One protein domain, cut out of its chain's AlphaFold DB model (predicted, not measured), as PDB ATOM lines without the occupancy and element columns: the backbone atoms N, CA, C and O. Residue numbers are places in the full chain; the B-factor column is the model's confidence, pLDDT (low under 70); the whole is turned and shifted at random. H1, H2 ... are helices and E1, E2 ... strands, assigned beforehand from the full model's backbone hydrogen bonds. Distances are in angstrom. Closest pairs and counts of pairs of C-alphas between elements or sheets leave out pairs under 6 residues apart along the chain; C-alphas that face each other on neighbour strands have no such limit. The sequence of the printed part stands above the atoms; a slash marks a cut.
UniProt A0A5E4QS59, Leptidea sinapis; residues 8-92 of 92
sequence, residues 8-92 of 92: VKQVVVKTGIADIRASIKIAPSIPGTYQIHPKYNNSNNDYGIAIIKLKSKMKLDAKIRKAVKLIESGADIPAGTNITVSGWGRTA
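This is residues 8 to 92 of the 92 residues of a protein of Leptidea sinapis (UniProt A0A5E4QS59). Little regular structure is present: a small, strongly twisted sheet, with E2 between E1 and E3, is followed by a long tail whose residues 67 to 86 stick out as a free loop. The 85 printed residues, 22 of them in named elements and mostly strand, hold E1, H1, E2 and E3 along the chain. The whole is loose, radius of gyration of the C-alphas 15.9 A, spanning 39 by 34 by 29 A.

E1, residues 10 to 14, is antiparallel to E2, residues 29 to 36, at 129 degrees, with N 11 and O 32 within hydrogen-bond range at 3.0 A. H1, residues 20 to 23, is not on the sheet; it is too short for an O i to N i+4 pair, and 0 of its 1 O i to N i+3 pair is within range. E2 and E3, residues 50 to 54, form an antiparallel hairpin at 146 degrees, N 53 and O 33 2.8 A apart.

E1 begins at C-alpha 10 (173.036, 176.283, 197.827) and spans 13.6 A, H1 5.5 A, E2 21.2 A. E3 spans 13.0 A, ending at C-alpha 54 (173.324, 178.925, 188.291).

The printed part has no cut. The E2 to E3 link is long, 13 residues. The farthest C-alphas, of Ile 26 and Ala 79, are 41.1 A apart. Residues 8, 22 to 23 and 92 have pLDDT under 70.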
ATOM      1  N   VAL A   8     174.565 182.134 201.747       58.91
ATOM      2  CA  VAL A   8     174.177 181.806 200.384       58.91
ATOM      3  C   VAL A   8     173.728 180.352 200.379       58.91
ATOM      4  O   VAL A   8     174.545 179.430 200.356       58.91
ATOM      5  N   LYS A   9     172.414 180.137 200.451       75.31
ATOM      6  CA  LYS A   9     171.842 178.794 200.458       75.31
ATOM      7  C   LYS A   9     172.019 178.162 199.069       75.31
ATOM      8  O   LYS A   9     171.689 178.760 198.040       75.31
ATOM      9  N   GLN A  10     172.627 176.978 199.048       87.94
ATOM     10  CA  GLN A  10     173.036 176.283 197.827       87.94
ATOM     11  C   GLN A  10     171.956 175.315 197.351       87.94
ATOM     12  O   GLN A  10     171.241 174.720 198.154       87.94
ATOM     13  N   VAL A  11     171.869 175.139 196.035       93.69
ATOM     14  CA  VAL A  11     170.976 174.182 195.372       93.69
ATOM     15  C   VAL A  11     171.700 173.507 194.216       93.69
ATOM     16  O   VAL A  11     172.677 174.033 193.681       93.69
ATOM     17  N   VAL A  12     171.197 172.348 193.804       92.69
ATOM     18  CA  VAL A  12     171.621 171.671 192.578       92.69
ATOM     19  C   VAL A  12     170.424 171.578 191.648       92.69
ATOM     20  O   VAL A  12     169.373 171.074 192.031       92.69
ATOM     21  N   VAL A  13     170.595 172.057 190.417       93.50
ATOM     22  CA  VAL A  13     169.561 172.035 189.385       93.50
ATOM     23  C   VAL A  13     169.921 170.989 188.337       93.50
ATOM     24  O   VAL A  13     171.040 170.970 187.821       93.50
ATOM     25  N   LYS A  14     168.959 170.126 188.008       92.00
ATOM     26  CA  LYS A  14     169.035 169.185 186.886       92.00
ATOM     27  C   LYS A  14     167.988 169.581 185.858       92.00
ATOM     28  O   LYS A  14     166.850 169.863 186.222       92.00
ATOM     29  N   THR A  15     168.369 169.632 184.586       90.50
ATOM     30  CA  THR A  15     167.488 170.114 183.513       90.50
ATOM     31  C   THR A  15     167.495 169.190 182.311       90.50
ATOM     32  O   THR A  15     168.476 168.488 182.045       90.50
ATOM     33  N   GLY A  16     166.404 169.248 181.552       88.06
ATOM     34  CA  GLY A  16     166.215 168.453 180.349       88.06
ATOM     35  C   GLY A  16     165.951 166.974 180.624       88.06
ATOM     36  O   GLY A  16     166.483 166.104 179.944       88.06
ATOM     37  N   ILE A  17     165.160 166.707 181.661       87.88
ATOM     38  CA  ILE A  17     164.707 165.373 182.049       87.88
ATOM     39  C   ILE A  17     163.225 165.282 181.683       87.88
ATOM     40  O   ILE A  17     162.488 166.228 181.938       87.88
ATOM     41  N   ALA A  18     162.803 164.159 181.105       84.94
ATOM     42  CA  ALA A  18     161.391 163.818 180.914       84.94
ATOM     43  C   ALA A  18     161.032 162.588 181.764       84.94
ATOM     44  O   ALA A  18     160.096 162.633 182.560       84.94
ATOM     45  N   ASP A  19     161.854 161.536 181.688       85.25
ATOM     46  CA  ASP A  19     161.759 160.359 182.551       85.25
ATOM     47  C   ASP A  19     162.678 160.491 183.776       85.25
ATOM     48  O   ASP A  19     163.909 160.433 183.689       85.25
ATOM     49  N   ILE A  20     162.070 160.656 184.951       77.44
ATOM     50  CA  ILE A  20     162.799 160.821 186.210       77.44
ATOM     51  C   ILE A  20     163.525 159.546 186.663       77.44
ATOM     52  O   ILE A  20     164.544 159.647 187.350       77.44
ATOM     53  N   ARG A  21     163.047 158.352 186.285       74.06
ATOM     54  CA  ARG A  21     163.561 157.071 186.805       74.06
ATOM     55  C   ARG A  21     164.918 156.714 186.203       74.06
ATOM     56  O   ARG A  21     165.799 156.247 186.925       74.06
ATOM     57  N   ALA A  22     165.107 156.982 184.913       64.06
ATOM     58  CA  ALA A  22     166.354 156.699 184.204       64.06
ATOM     59  C   ALA A  22     167.300 157.911 184.162       64.06
ATOM     60  O   ALA A  22     168.508 157.781 184.372       64.06
ATOM     61  N   SER A  23     166.771 159.112 183.914       67.31
ATOM     62  CA  SER A  23     167.616 160.244 183.519       67.31
ATOM     63  C   SER A  23     168.194 161.033 184.693       67.31
ATOM     64  O   SER A  23     169.193 161.728 184.515       67.31
ATOM     65  N   ILE A  24     167.637 160.935 185.906       70.31
ATOM     66  CA  ILE A  24     168.098 161.786 187.015       70.31
ATOM     67  C   ILE A  24     169.515 161.443 187.487       70.31
ATOM     68  O   ILE A  24     170.236 162.341 187.916       70.31
ATOM     69  N   LYS A  25     169.938 160.176 187.403       73.38
ATOM     70  CA  LYS A  25     171.282 159.746 187.832       73.38
ATOM     71  C   LYS A  25     172.381 160.239 186.888       73.38
ATOM     72  O   LYS A  25     173.465 160.561 187.352       73.38
ATOM     73  N   ILE A  26     172.076 160.338 185.594       75.31
ATOM     74  CA  ILE A  26     173.038 160.680 184.535       75.31
ATOM     75  C   ILE A  26     172.960 162.144 184.087       75.31
ATOM     76  O   ILE A  26     173.846 162.628 183.387       75.31
ATOM     77  N   ALA A  27     171.897 162.861 184.462       78.50
ATOM     78  CA  ALA A  27     171.718 164.245 184.058       78.50
ATOM     79  C   ALA A  27     172.811 165.153 184.653       78.50
ATOM     80  O   ALA A  27     173.079 165.081 185.862       78.50
ATOM     81  N   PRO A  28     173.381 166.068 183.842       81.38
ATOM     82  CA  PRO A  28     174.290 167.089 184.334       81.38
ATOM     83  C   PRO A  28     173.672 167.857 185.501       81.38
ATOM     84  O   PRO A  28     172.541 168.343 185.426       81.38
ATOM     85  N   SER A  29     174.435 167.947 186.585       89.75
ATOM     86  CA  SER A  29     174.066 168.694 187.781       89.75
ATOM     87  C   SER A  29     174.714 170.065 187.720       89.75
ATOM     88  O   SER A  29     175.931 170.168 187.579       89.75
ATOM     89  N   ILE A  30     173.906 171.116 187.828       93.38
ATOM     90  CA  ILE A  30     174.387 172.494 187.809       93.38
ATOM     91  C   ILE A  30     174.201 173.070 189.214       93.38
ATOM     92  O   ILE A  30     173.063 173.301 189.630       93.38
ATOM     93  N   PRO A  31     175.287 173.296 189.972       95.44
ATOM     94  CA  PRO A  31     175.195 173.986 191.246       95.44
ATOM     95  C   PRO A  31     174.680 175.411 191.050       95.44
ATOM     96  O   PRO A  31     174.988 176.075 190.057       95.44
ATOM     97  N   GLY A  32     173.949 175.908 192.033       95.62
ATOM     98  CA  GLY A  32     173.423 177.257 192.046       95.62
ATOM     99  C   GLY A  32     173.212 177.769 193.458       95.62
ATOM    100  O   GLY A  32     173.445 177.080 194.454       95.62
ATOM    101  N   THR A  33     172.777 179.012 193.522       96.12
ATOM    102  CA  THR A  33     172.438 179.722 194.753       96.12
ATOM    103  C   THR A  33     171.051 180.303 194.584       96.12
ATOM    104  O   THR A  33     170.738 180.769 193.486       96.12
ATOM    105  N   TYR A  34     170.229 180.303 195.628       94.38
ATOM    106  CA  TYR A  34     168.880 180.852 195.530       94.38
ATOM    107  C   TYR A  34     168.670 182.072 196.419       94.38
ATOM    108  O   TYR A  34     169.281 182.206 197.479       94.38
ATOM    109  N   GLN A  35     167.772 182.945 195.974       94.06
ATOM    110  CA  GLN A  35     167.297 184.107 196.707       94.06
ATOM    111  C   GLN A  35     165.772 184.045 196.772       94.06
ATOM    112  O   GLN A  35     165.102 184.002 195.740       94.06
ATOM    113  N   ILE A  36     165.241 184.010 197.992       95.00
ATOM    114  CA  ILE A  36     163.800 184.064 198.252       95.00
ATOM    115  C   ILE A  36     163.338 185.519 198.121       95.00
ATOM    116  O   ILE A  36     164.108 186.441 198.413       95.00
ATOM    117  N   HIS A  37     162.094 185.730 197.690       95.31
ATOM    118  CA  HIS A  37     161.494 187.057 197.685       95.31
ATOM    119  C   HIS A  37     161.601 187.727 199.076       95.31
ATOM    120  O   HIS A  37     161.232 187.103 200.072       95.31
ATOM    121  N   PRO A  38     162.053 188.994 199.188       95.75
ATOM    122  CA  PRO A  38     162.265 189.654 200.485       95.75
ATOM    123  C   PRO A  38     161.017 189.771 201.370       95.75
ATOM    124  O   PRO A  38     161.139 189.914 202.581       95.75
ATOM    125  N   LYS A  39     159.825 189.731 200.762       97.00
ATOM    126  CA  LYS A  39     158.527 189.786 201.454       97.00
ATOM    127  C   LYS A  39     157.877 188.414 201.671       97.00
ATOM    128  O   LYS A  39     156.706 188.372 202.024       97.00
ATOM    129  N   TYR A  40     158.587 187.314 201.403       95.69
ATOM    130  CA  TYR A  40     158.020 185.978 201.594       95.69
ATOM    131  C   TYR A  40     157.536 185.794 203.032       95.69
ATOM    132  O   TYR A  40     158.298 186.000 203.980       95.69
ATOM    133  N   ASN A  41     156.279 185.380 203.174       95.62
ATOM    134  CA  ASN A  41     155.678 185.080 204.459       95.62
ATOM    135  C   ASN A  41     155.358 183.583 204.556       95.62
ATOM    136  O   ASN A  41     154.498 183.057 203.855       95.62
ATOM    137  N   ASN A  42     156.033 182.900 205.478       94.31
ATOM    138  CA  ASN A  42     155.881 181.462 205.685       94.31
ATOM    139  C   ASN A  42     154.536 181.064 206.324       94.31
ATOM    140  O   ASN A  42     154.168 179.896 206.270       94.31
ATOM    141  N   SER A  43     153.794 181.991 206.942       96.69
ATOM    142  CA  SER A  43     152.517 181.652 207.591       96.69
ATOM    143  C   SER A  43     151.371 181.478 206.596       96.69
ATOM    144  O   SER A  43     150.443 180.720 206.856       96.69
ATOM    145  N   ASN A  44     151.413 182.201 205.475       96.31
ATOM    146  CA  ASN A  44     150.348 182.222 204.468       96.31
ATOM    147  C   ASN A  44     150.855 181.978 203.037       96.31
ATOM    148  O   ASN A  44     150.062 182.010 202.101       96.31
ATOM    149  N   ASN A  45     152.155 181.729 202.867       93.12
ATOM    150  CA  ASN A  45     152.833 181.572 201.580       93.12
ATOM    151  C   ASN A  45     152.744 182.793 200.651       93.12
ATOM    152  O   ASN A  45     152.975 182.662 199.444       93.12
ATOM    153  N   ASP A  46     152.453 183.980 201.191       97.38
ATOM    154  CA  ASP A  46     152.459 185.207 200.402       97.38
ATOM    155  C   ASP A  46     153.874 185.494 199.878       97.38
ATOM    156  O   ASP A  46     154.879 185.222 200.545       97.38
ATOM    157  N   TYR A  47     153.957 186.004 198.649       95.69
ATOM    158  CA  TYR A  47     155.196 186.128 197.875       95.69
ATOM    159  C   TYR A  47     156.010 184.819 197.776       95.69
ATOM    160  O   TYR A  47     157.243 184.842 197.853       95.69
ATOM    161  N   GLY A  48     155.340 183.676 197.602       94.69
ATOM    162  CA  GLY A  48     155.939 182.346 197.417       94.69
ATOM    163  C   GLY A  48     156.722 182.175 196.106       94.69
ATOM    164  O   GLY A  48     156.363 181.364 195.258       94.69
ATOM    165  N   ILE A  49     157.800 182.939 195.926       94.44
ATOM    166  CA  ILE A  49     158.668 182.920 194.744       94.44
ATOM    167  C   ILE A  49     160.144 183.067 195.141       94.44
ATOM    168  O   ILE A  49     160.498 183.739 196.114       94.44
ATOM    169  N   ALA A  50     161.027 182.437 194.369       94.12
ATOM    170  CA  ALA A  50     162.473 182.540 194.517       94.12
ATOM    171  C   ALA A  50     163.165 182.514 193.147       94.12
ATOM    172  O   ALA A  50     162.629 181.980 192.175       94.12
ATOM    173  N   ILE A  51     164.380 183.058 193.080       95.75
ATOM    174  CA  ILE A  51     165.241 183.012 191.892       95.75
ATOM    175  C   ILE A  51     166.461 182.148 192.202       95.75
ATOM    176  O   ILE A  51     167.079 182.302 193.254       95.75
ATOM    177  N   ILE A  52     166.835 181.268 191.271       95.94
ATOM    178  CA  ILE A  52     168.072 180.482 191.336       95.94
ATOM    179  C   ILE A  52     169.071 181.034 190.318       95.94
ATOM    180  O   ILE A  52     168.815 181.027 189.114       95.94
ATOM    181  N   LYS A  53     170.246 181.451 190.792       95.69
ATOM    182  CA  LYS A  53     171.398 181.784 189.949       95.69
ATOM    183  C   LYS A  53     172.294 180.555 189.816       95.69
ATOM    184  O   LYS A  53     172.854 180.076 190.801       95.69
ATOM    185  N   LEU A  54     172.430 180.044 188.596       95.94
ATOM    186  CA  LEU A  54     173.324 178.925 188.291       95.94
ATOM    187  C   LEU A  54     174.792 179.377 188.344       95.94
ATOM    188  O   LEU A  54     175.115 180.486 187.915       95.94
ATOM    189  N   LYS A  55     175.691 178.513 188.836       95.19
ATOM    190  CA  LYS A  55     177.142 178.781 188.860       95.19
ATOM    191  C   LYS A  55     177.779 178.733 187.470       95.19
ATOM    192  O   LYS A  55     178.825 179.338 187.264       95.19
ATOM    193  N   SER A  56     177.157 178.043 186.519       94.38
ATOM    194  CA  SER A  56     177.576 177.999 185.118       94.38
ATOM    195  C   SER A  56     176.394 178.272 184.190       94.38
ATOM    196  O   SER A  56     175.236 178.006 184.523       94.38
ATOM    197  N   LYS A  57     176.682 178.843 183.013       92.81
ATOM    198  CA  LYS A  57     175.659 179.126 182.000       92.81
ATOM    199  C   LYS A  57     175.062 177.813 181.489       92.81
ATOM    200  O   LYS A  57     175.790 176.916 181.074       92.81
ATOM    201  N   MET A  58     173.735 177.728 181.468       91.38
ATOM    202  CA  MET A  58     173.019 176.610 180.857       91.38
ATOM    203  C   MET A  58     172.894 176.824 179.346       91.38
ATOM    204  O   MET A  58     172.449 177.883 178.904       91.38
ATOM    205  N   LYS A  59     173.245 175.807 178.550       91.00
ATOM    206  CA  LYS A  59     173.011 175.819 177.102       91.00
ATOM    207  C   LYS A  59     171.526 175.585 176.816       91.00
ATOM    208  O   LYS A  59     170.963 174.588 177.263       91.00
ATOM    209  N   LEU A  60     170.918 176.501 176.069       92.94
ATOM    210  CA  LEU A  60     169.568 176.350 175.534       92.94
ATOM    211  C   LEU A  60     169.669 175.759 174.127       92.94
ATOM    212  O   LEU A  60     170.427 176.261 173.301       92.94
ATOM    213  N   ASP A  61     168.941 174.675 173.882       90.31
ATOM    214  CA  ASP A  61     168.971 173.911 172.625       90.31
ATOM    215  C   ASP A  61     167.611 173.895 171.909       90.31
ATOM    216  O   ASP A  61     167.467 173.256 170.872       90.31
ATOM    217  N   ALA A  62     166.612 174.587 172.473       88.81
ATOM    218  CA  ALA A  62     165.232 174.679 171.995       88.81
ATOM    219  C   ALA A  62     164.465 173.345 171.888       88.81
ATOM    220  O   ALA A  62     163.269 173.373 171.599       88.81
ATOM    221  N   LYS A  63     165.105 172.203 172.173       87.94
ATOM    222  CA  LYS A  63     164.504 170.866 172.120       87.94
ATOM    223  C   LYS A  63     164.223 170.331 173.519       87.94
ATOM    224  O   LYS A  63     163.103 169.947 173.825       87.94
ATOM    225  N   ILE A  64     165.248 170.315 174.364       88.62
ATOM    226  CA  ILE A  64     165.211 169.772 175.723       88.62
ATOM    227  C   ILE A  64     165.275 170.911 176.754       88.62
ATOM    228  O   ILE A  64     164.757 170.793 177.866       88.62
ATOM    229  N   ARG A  65     165.905 172.038 176.397       91.31
ATOM    230  CA  ARG A  65     166.044 173.224 177.253       91.31
ATOM    231  C   ARG A  65     165.662 174.476 176.480       91.31
ATOM    232  O   ARG A  65     166.343 174.866 175.527       91.31
ATOM    233  N   LYS A  66     164.597 175.139 176.927       93.25
ATOM    234  CA  LYS A  66     164.083 176.381 176.345       93.25
ATOM    235  C   LYS A  66     163.718 177.364 177.456       93.25
ATOM    236  O   LYS A  66     163.234 176.954 178.506       93.25
ATOM    237  N   ALA A  67     163.960 178.651 177.220       93.06
ATOM    238  CA  ALA A  67     163.459 179.706 178.093       93.06
ATOM    239  C   ALA A  67     161.951 179.904 177.877       93.06
ATOM    240  O   ALA A  67     161.471 179.861 176.742       93.06
ATOM    241  N   VAL A  68     161.218 180.143 178.961       92.81
ATOM    242  CA  VAL A  68     159.806 180.543 178.921       92.81
ATOM    243  C   VAL A  68     159.700 182.059 179.065       92.81
ATOM    244  O   VAL A  68     160.522 182.678 179.742       92.81
ATOM    245  N   LYS A  69     158.717 182.664 178.393       93.25
ATOM    246  CA  LYS A  69     158.499 184.112 178.447       93.25
ATOM    247  C   LYS A  69     157.855 184.477 179.788       93.25
ATOM    248  O   LYS A  69     156.895 183.833 180.198       93.25
ATOM    249  N   LEU A  70     158.382 185.510 180.444       94.19
ATOM    250  CA  LEU A  70     157.715 186.145 181.579       94.19
ATOM    251  C   LEU A  70     156.618 187.077 181.067       94.19
ATOM    252  O   LEU A  70     156.785 187.736 180.039       94.19
ATOM    253  N   ILE A  71     155.506 187.124 181.789       92.75
ATOM    254  CA  ILE A  71     154.424 188.049 181.483       92.75
ATOM    255  C   ILE A  71     154.816 189.482 181.874       92.75
ATOM    256  O   ILE A  71     155.679 189.693 182.728       92.75
ATOM    257  N   GLU A  72     154.200 190.463 181.222       94.62
ATOM    258  CA  GLU A  72     154.361 191.872 181.573       94.62
ATOM    259  C   GLU A  72     153.713 192.178 182.929       94.62
ATOM    260  O   GLU A  72     152.766 191.518 183.362       94.62
ATOM    261  N   SER A  73     154.250 193.179 183.626       94.94
ATOM    262  CA  SER A  73     153.703 193.599 184.915       94.94
ATOM    263  C   SER A  73     152.287 194.144 184.737       94.94
ATOM    264  O   SER A  73     152.046 194.947 183.841       94.94
ATOM    265  N   GLY A  74     151.358 193.704 185.588       94.19
ATOM    266  CA  GLY A  74     149.957 194.130 185.527       94.19
ATOM    267  C   GLY A  74     149.162 193.540 184.361       94.19
ATOM    268  O   GLY A  74     148.032 193.961 184.145       94.19
ATOM    269  N   ALA A  75     149.724 192.585 183.615       94.12
ATOM    270  CA  ALA A  75     148.982 191.895 182.573       94.12
ATOM    271  C   ALA A  75     147.782 191.138 183.160       94.12
ATOM    272  O   ALA A  75     147.925 190.390 184.131       94.12
ATOM    273  N   ASP A  76     146.626 191.313 182.529       94.81
ATOM    274  CA  ASP A  76     145.402 190.594 182.864       94.81
ATOM    275  C   ASP A  76     145.297 189.317 182.018       94.81
ATOM    276  O   ASP A  76     145.493 189.345 180.798       94.81
ATOM    277  N   ILE A  77     145.030 188.183 182.668       92.19
ATOM    278  CA  ILE A  77     144.854 186.889 182.003       92.19
ATOM    279  C   ILE A  77     143.363 186.548 182.061       92.19
ATOM    280  O   ILE A  77     142.856 186.283 183.154       92.19
ATOM    281  N   PRO A  78     142.656 186.498 180.914       95.00
ATOM    282  CA  PRO A  78     141.220 186.252 180.899       95.00
ATOM    283  C   PRO A  78     140.834 184.950 181.603       95.00
ATOM    284  O   PRO A  78     141.492 183.913 181.446       95.00
ATOM    285  N   ALA A  79     139.714 184.982 182.324       96.56
ATOM    286  CA  ALA A  79     139.124 183.780 182.895       96.56
ATOM    287  C   ALA A  79     138.824 182.749 181.790       96.56
ATOM    288  O   ALA A  79     138.408 183.098 180.686       96.56
ATOM    289  N   GLY A  80     139.056 181.469 182.086       96.69
ATOM    290  CA  GLY A  80     138.914 180.389 181.104       96.69
ATOM    291  C   GLY A  80     140.108 180.224 180.159       96.69
ATOM    292  O   GLY A  80     140.068 179.350 179.297       96.69
ATOM    293  N   THR A  81     141.187 181.004 180.321       96.06
ATOM    294  CA  THR A  81     142.440 180.756 179.593       96.06
ATOM    295  C   THR A  81     142.968 179.361 179.921       96.06
ATOM    296  O   THR A  81     143.236 179.042 181.080       96.06
ATOM    297  N   ASN A  82     143.160 178.538 178.892       96.81
ATOM    298  CA  ASN A  82     143.770 177.223 179.051       96.81
ATOM    299  C   ASN A  82     145.234 177.366 179.480       96.81
ATOM    300  O   ASN A  82     146.030 178.025 178.806       96.81
ATOM    301  N   ILE A  83     145.594 176.705 180.578       94.19
ATOM    302  CA  ILE A  83     146.959 176.664 181.104       94.19
ATOM    303  C   ILE A  83     147.495 175.236 181.112       94.19
ATOM    304  O   ILE A  83     146.748 174.269 181.257       94.19
ATOM    305  N   THR A  84     148.815 175.110 181.008       95.06
ATOM    306  CA  THR A  84     149.511 173.826 181.126       95.06
ATOM    307  C   THR A  84     150.330 173.819 182.408       95.06
ATOM    308  O   THR A  84     151.223 174.647 182.577       95.06
ATOM    309  N   VAL A  85     150.073 172.847 183.284       93.38
ATOM    310  CA  VAL A  85     150.903 172.555 184.459       93.38
ATOM    311  C   VAL A  85     151.652 171.250 184.201       93.38
ATOM    312  O   VAL A  85     151.058 170.275 183.748       93.38
ATOM    313  N   SER A  86     152.958 171.222 184.464       91.94
ATOM    314  CA  SER A  86     153.799 170.038 184.255       91.94
ATOM    315  C   SER A  86     154.700 169.765 185.458       91.94
ATOM    316  O   SER A  86     155.112 170.676 186.174       91.94
ATOM    317  N   GLY A  87     154.999 168.486 185.698       90.12
ATOM    318  CA  GLY A  87     155.863 168.045 186.791       90.12
ATOM    319  C   GLY A  87     155.776 166.537 187.034       90.12
ATOM    320  O   GLY A  87     155.001 165.839 186.388       90.12
ATOM    321  N   TRP A  88     156.564 166.039 187.990       90.69
ATOM    322  CA  TRP A  88     156.606 164.615 188.371       90.69
ATOM    323  C   TRP A  88     155.789 164.272 189.628       90.69
ATOM    324  O   TRP A  88     155.928 163.178 190.161       90.69
ATOM    325  N   GLY A  89     154.965 165.198 190.127       89.75
ATOM    326  CA  GLY A  89     153.994 164.904 191.189       89.75
ATOM    327  C   GLY A  89     154.579 164.639 192.583       89.75
ATOM    328  O   GLY A  89     154.049 163.805 193.309       89.75
ATOM    329  N   ARG A  90     155.656 165.329 192.993       85.06
ATOM    330  CA  ARG A  90     156.101 165.293 194.399       85.06
ATOM    331  C   ARG A  90     155.277 166.277 195.231       85.06
ATOM    332  O   ARG A  90     155.413 167.478 195.046       85.06
ATOM    333  N   THR A  91     154.471 165.753 196.150       73.62
ATOM    334  CA  THR A  91     153.530 166.521 196.990       73.62
ATOM    335  C   THR A  91     153.851 166.449 198.489       73.62
ATOM    336  O   THR A  91     152.979 166.719 199.305       73.62
ATOM    337  N   ALA A  92     155.061 165.992 198.834       54.41
ATOM    338  CA  ALA A  92     155.516 165.805 200.214       54.41
ATOM    339  C   ALA A  92     155.703 167.129 200.956       54.41
ATOM    340  O   ALA A  92     156.211 168.077 200.311       54.41
TER     341      ALA A  92